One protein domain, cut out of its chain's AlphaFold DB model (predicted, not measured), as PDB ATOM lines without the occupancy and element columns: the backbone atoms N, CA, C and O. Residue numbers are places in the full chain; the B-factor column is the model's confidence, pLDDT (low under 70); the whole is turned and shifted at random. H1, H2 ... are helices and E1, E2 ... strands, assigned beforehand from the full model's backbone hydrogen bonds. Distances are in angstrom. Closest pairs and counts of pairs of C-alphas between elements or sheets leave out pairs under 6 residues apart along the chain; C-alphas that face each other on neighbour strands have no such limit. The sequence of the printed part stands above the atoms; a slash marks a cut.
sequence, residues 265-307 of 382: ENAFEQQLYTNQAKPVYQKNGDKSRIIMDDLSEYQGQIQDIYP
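AT A GLANCE: This is residues 265 to 307 of the 382 residues of an uncharacterized protein of Ciona savignyi (UniProt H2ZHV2). With little regular structure, the domain is a small hairpin of two strands, E1 and E2, with one short helix, H1, near it and long loops around. A long loop leads from H1 to the hairpin, and residues 300 to 307 run away from H1. The printed part has 43 residues, with H1, E1 and E2 in that order; 14 are in named elements, class mixed. It is loose, radius of gyration of the C-alphas 11.6 A, and flat, spanning 33 by 26 by 12 A.

IN THESE COORDINATES: E1, residues 289 to 292, is 9.9 A long and begins at C-alpha 289 (491.304, 356.147, 404.572). E2, residues 297 to 299, ends at C-alpha 299 (489.029, 353.746, 401.021). H1, residues 267 to 273, is 10.0 A long.

HOW THE PARTS SIT: E1 and E2 are an antiparallel hairpin at 149 degrees, with N 290 and O 298 2.8 A apart, within hydrogen-bond range. Residues 279 to 280 pair antiparallel with residues 291 to 292 of E1. The closest C-alphas of H1 and E2, those of Phe 268 and Tyr 298, are 7.4 A apart. In H1 every O i to N i+4 pair is within hydrogen-bond range.

THE WHOLE: The C-alphas farthest apart, of Gln 276 and Pro 307, are 34.1 A apart. The printed part has no cut. The H1 to E1 link is long, E1 to E2 tight. Residue 307 is under pLDDT 70.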
ATOM      1  N   GLU A 265     474.820 345.344 400.615       84.69
ATOM      2  CA  GLU A 265     475.853 344.544 399.940       84.69
ATOM      3  C   GLU A 265     477.261 345.063 400.261       84.69
ATOM      4  O   GLU A 265     478.243 344.341 400.122       84.69
ATOM      5  N   ASN A 266     477.367 346.310 400.728       88.62
ATOM      6  CA  ASN A 266     478.641 346.925 401.057       88.62
ATOM      7  C   ASN A 266     479.162 346.417 402.415       88.62
ATOM      8  O   ASN A 266     478.508 346.593 403.443       88.62
ATOM      9  N   ALA A 267     480.373 345.853 402.418       86.88
ATOM     10  CA  ALA A 267     481.048 345.347 403.614       86.88
ATOM     11  C   ALA A 267     481.178 346.397 404.736       86.88
ATOM     12  O   ALA A 267     480.946 346.083 405.903       86.88
ATOM     13  N   PHE A 268     481.456 347.659 404.394       88.00
ATOM     14  CA  PHE A 268     481.552 348.744 405.371       88.00
ATOM     15  C   PHE A 268     480.216 349.007 406.073       88.00
ATOM     16  O   PHE A 268     480.154 349.146 407.294       88.00
ATOM     17  N   GLU A 269     479.123 349.069 405.306       88.62
ATOM     18  CA  GLU A 269     477.784 349.278 405.861       88.62
ATOM     19  C   GLU A 269     477.354 348.100 406.728       88.62
ATOM     20  O   GLU A 269     476.811 348.310 407.812       88.62
ATOM     21  N   GLN A 270     477.639 346.870 406.292       86.81
ATOM     22  CA  GLN A 270     477.362 345.669 407.076       86.81
ATOM     23  C   GLN A 270     478.067 345.720 408.432       86.81
ATOM     24  O   GLN A 270     477.416 345.519 409.459       86.81
ATOM     25  N   GLN A 271     479.361 346.047 408.464       87.88
ATOM     26  CA  GLN A 271     480.110 346.180 409.718       87.88
ATOM     27  C   GLN A 271     479.550 347.289 410.614       87.88
ATOM     28  O   GLN A 271     479.416 347.105 411.827       87.88
ATOM     29  N   LEU A 272     479.160 348.420 410.017       87.25
ATOM     30  CA  LEU A 272     478.598 349.551 410.749       87.25
ATOM     31  C   LEU A 272     477.213 349.229 411.335       87.25
ATOM     32  O   LEU A 272     476.948 349.531 412.499       87.25
ATOM     33  N   TYR A 273     476.327 348.598 410.563       84.00
ATOM     34  CA  TYR A 273     474.965 348.268 410.997       84.00
ATOM     35  C   TYR A 273     474.914 347.110 411.989       84.00
ATOM     36  O   TYR A 273     474.078 347.116 412.897       84.00
ATOM     37  N   THR A 274     475.821 346.143 411.862       82.31
ATOM     38  CA  THR A 274     475.971 345.053 412.838       82.31
ATOM     39  C   THR A 274     476.688 345.494 414.112       82.31
ATOM     40  O   THR A 274     476.718 344.737 415.078       82.31
ATOM     41  N   ASN A 275     477.216 346.727 414.150       82.25
ATOM     42  CA  ASN A 275     478.085 347.241 415.213       82.25
ATOM     43  C   ASN A 275     479.267 346.303 415.522       82.25
ATOM     44  O   ASN A 275     479.755 346.289 416.652       82.25
ATOM     45  N   GLN A 276     479.714 345.515 414.539       82.38
ATOM     46  CA  GLN A 276     480.846 344.601 414.700       82.38
ATOM     47  C   GLN A 276     482.162 345.359 414.843       82.38
ATOM     48  O   GLN A 276     483.008 344.974 415.643       82.38
ATOM     49  N   ALA A 277     482.300 346.460 414.106       86.88
ATOM     50  CA  ALA A 277     483.466 347.320 414.155       86.88
ATOM     51  C   ALA A 277     483.042 348.791 414.073       86.88
ATOM     52  O   ALA A 277     482.017 349.129 413.471       86.88
ATOM     53  N   LYS A 278     483.817 349.679 414.701       88.88
ATOM     54  CA  LYS A 278     483.595 351.130 414.657       88.88
ATOM     55  C   LYS A 278     484.771 351.817 413.971       88.88
ATOM     56  O   LYS A 278     485.892 351.334 414.084       88.88
ATOM     57  N   PRO A 279     484.540 352.946 413.283       90.12
ATOM     58  CA  PRO A 279     485.624 353.701 412.675       90.12
ATOM     59  C   PRO A 279     486.499 354.360 413.752       90.12
ATOM     60  O   PRO A 279     486.006 355.106 414.606       90.12
ATOM     61  N   VAL A 280     487.807 354.126 413.668       91.12
ATOM     62  CA  VAL A 280     488.834 354.729 414.519       91.12
ATOM     63  C   VAL A 280     489.215 356.092 413.955       91.12
ATOM     64  O   VAL A 280     489.688 356.220 412.826       91.12
ATOM     65  N   TYR A 281     489.046 357.144 414.757       87.25
ATOM     66  CA  TYR A 281     489.433 358.489 414.342       87.25
ATOM     67  C   TYR A 281     490.952 358.687 414.409       87.25
ATOM     68  O   TYR A 281     491.551 358.660 415.487       87.25
ATOM     69  N   GLN A 282     491.564 358.980 413.263       86.31
ATOM     70  CA  GLN A 282     492.982 359.313 413.165       86.31
ATOM     71  C   GLN A 282     493.173 360.829 413.093       86.31
ATOM     72  O   GLN A 282     492.700 361.485 412.171       86.31
ATOM     73  N   LYS A 283     493.903 361.404 414.058       82.25
ATOM     74  CA  LYS A 283     494.159 362.857 414.105       82.25
ATOM     75  C   LYS A 283     495.054 363.351 412.960       82.25
ATOM     76  O   LYS A 283     494.837 364.456 412.478       82.25
ATOM     77  N   ASN A 284     496.012 362.527 412.532       82.31
ATOM     78  CA  ASN A 284     497.015 362.857 411.511       82.31
ATOM     79  C   ASN A 284     496.997 361.873 410.324       82.31
ATOM     80  O   ASN A 284     497.977 361.789 409.593       82.31
ATOM     81  N   GLY A 285     495.925 361.090 410.182       78.69
ATOM     82  CA  GLY A 285     495.798 360.079 409.134       78.69
ATOM     83  C   GLY A 285     495.271 360.637 407.815       78.69
ATOM     84  O   GLY A 285     494.740 361.753 407.754       78.69
ATOM     85  N   ASP A 286     495.381 359.826 406.767       82.81
ATOM     86  CA  ASP A 286     494.778 360.117 405.471       82.81
ATOM     87  C   ASP A 286     493.259 360.212 405.613       82.81
ATOM     88  O   ASP A 286     492.589 359.269 406.020       82.81
ATOM     89  N   LYS A 287     492.688 361.359 405.231       80.69
ATOM     90  CA  LYS A 287     491.234 361.590 405.313       80.69
ATOM     91  C   LYS A 287     490.443 360.667 404.391       80.69
ATOM     92  O   LYS A 287     489.261 360.454 404.629       80.69
ATOM     93  N   SER A 288     491.083 360.177 403.333       83.69
ATOM     94  CA  SER A 288     490.525 359.226 402.376       83.69
ATOM     95  C   SER A 288     490.581 357.783 402.869       83.69
ATOM     96  O   SER A 288     489.978 356.934 402.228       83.69
ATOM     97  N   ARG A 289     491.243 357.490 403.993       88.12
ATOM     98  CA  ARG A 289     491.304 356.147 404.572       88.12
ATOM     99  C   ARG A 289     490.489 356.082 405.848       88.12
ATOM    100  O   ARG A 289     490.490 356.998 406.671       88.12
ATOM    101  N   ILE A 290     489.786 354.978 406.017       89.81
ATOM    102  CA  ILE A 290     488.930 354.720 407.163       89.81
ATOM    103  C   ILE A 290     489.364 353.392 407.731       89.81
ATOM    104  O   ILE A 290     489.193 352.355 407.101       89.81
ATOM    105  N   ILE A 291     489.944 353.451 408.920       91.25
ATOM    106  CA  ILE A 291     490.368 352.262 409.643       91.25
ATOM    107  C   ILE A 291     489.317 351.967 410.696       91.25
ATOM    108  O   ILE A 291     488.903 352.860 411.441       91.25
ATOM    109  N   MET A 292     488.870 350.726 410.730       92.44
ATOM    110  CA  MET A 292     487.917 350.221 411.703       92.44
ATOM    111  C   MET A 292     488.649 349.591 412.901       92.44
ATOM    112  O   MET A 292     489.840 349.290 412.835       92.44
ATOM    113  N   ASP A 293     487.942 349.389 414.013       91.50
ATOM    114  CA  ASP A 293     488.482 348.767 415.235       91.50
ATOM    115  C   ASP A 293     489.037 347.346 414.996       91.50
ATOM    116  O   ASP A 293     489.961 346.917 415.683       91.50
ATOM    117  N   ASP A 294     488.489 346.618 414.017       89.69
ATOM    118  CA  ASP A 294     488.924 345.275 413.603       89.69
ATOM    119  C   ASP A 294     490.158 345.293 412.680       89.69
ATOM    120  O   ASP A 294     490.541 344.254 412.144       89.69
ATOM    121  N   LEU A 295     490.784 346.465 412.510       87.06
ATOM    122  CA  LEU A 295     491.893 346.731 411.589       87.06
ATOM    123  C   LEU A 295     491.521 346.597 410.107       87.06
ATOM    124  O   LEU A 295     492.411 346.643 409.258       87.06
ATOM    125  N   SER A 296     490.236 346.455 409.769       88.75
ATOM    126  CA  SER A 296     489.815 346.533 408.375       88.75
ATOM    127  C   SER A 296     489.961 347.967 407.867       88.75
ATOM    128  O   SER A 296     489.614 348.944 408.541       88.75
ATOM    129  N   GLU A 297     490.533 348.092 406.672       90.81
ATOM    130  CA  GLU A 297     490.779 349.375 406.031       90.81
ATOM    131  C   GLU A 297     489.824 349.559 404.860       90.81
ATOM    132  O   GLU A 297     489.629 348.669 404.028       90.81
ATOM    133  N   TYR A 298     489.256 350.753 404.786       91.50
ATOM    134  CA  TYR A 298     488.370 351.163 403.719       91.50
ATOM    135  C   TYR A 298     488.854 352.462 403.095       91.50
ATOM    136  O   TYR A 298     489.229 353.409 403.791       91.50
ATOM    137  N   GLN A 299     488.776 352.533 401.774       90.25
ATOM    138  CA  GLN A 299     489.029 353.746 401.021       90.25
ATOM    139  C   GLN A 299     487.726 354.545 400.885       90.25
ATOM    140  O   GLN A 299     486.775 354.141 400.212       90.25
ATOM    141  N   GLY A 300     487.681 355.704 401.533       88.12
ATOM    142  CA  GLY A 300     486.636 356.704 401.388       88.12
ATOM    143  C   GLY A 300     486.758 357.453 400.063       88.12
ATOM    144  O   GLY A 300     487.738 358.154 399.807       88.12
ATOM    145  N   GLN A 301     485.715 357.364 399.239       84.94
ATOM    146  CA  GLN A 301     485.603 358.103 397.982       84.94
ATOM    147  C   GLN A 301     485.161 359.543 398.261       84.94
ATOM    148  O   GLN A 301     483.977 359.891 398.209       84.94
ATOM    149  N   ILE A 302     486.121 360.390 398.629       85.56
ATOM    150  CA  ILE A 302     485.884 361.794 398.974       85.56
ATOM    151  C   ILE A 302     485.987 362.669 397.724       85.56
ATOM    152  O   ILE A 302     486.765 362.427 396.812       85.56
ATOM    153  N   GLN A 303     485.170 363.715 397.665       81.06
ATOM    154  CA  GLN A 303     485.195 364.673 396.572       81.06
ATOM    155  C   GLN A 303     486.499 365.497 396.535       81.06
ATOM    156  O   GLN A 303     486.741 366.305 397.432       81.06
ATOM    157  N   ASP A 304     487.259 365.387 395.440       75.81
ATOM    158  CA  ASP A 304     488.491 366.173 395.219       75.81
ATOM    159  C   ASP A 304     488.216 367.675 395.068       75.81
ATOM    160  O   ASP A 304     488.938 368.519 395.592       75.81
ATOM    161  N   ILE A 305     487.138 368.016 394.351       75.50
ATOM    162  CA  ILE A 305     486.793 369.392 393.974       75.50
ATOM    163  C   ILE A 305     485.476 369.786 394.625       75.50
ATOM    164  O   ILE A 305     484.438 369.199 394.321       75.50
ATOM    165  N   TYR A 306     485.500 370.817 395.469       71.38
ATOM    166  CA  TYR A 306     484.290 371.364 396.074       71.38
ATOM    167  C   TYR A 306     483.239 371.744 395.026       71.38
ATOM    168  O   TYR A 306     483.590 372.263 393.963       71.38
ATOM    169  N   PRO A 307     481.939 371.557 395.322       69.94
ATOM    170  CA  PRO A 307     480.895 372.006 394.420       69.94
ATOM    171  C   PRO A 307     481.051 373.507 394.126       69.94
ATOM    172  O   PRO A 307     481.426 374.267 395.030       69.94
TER     173      PRO A 307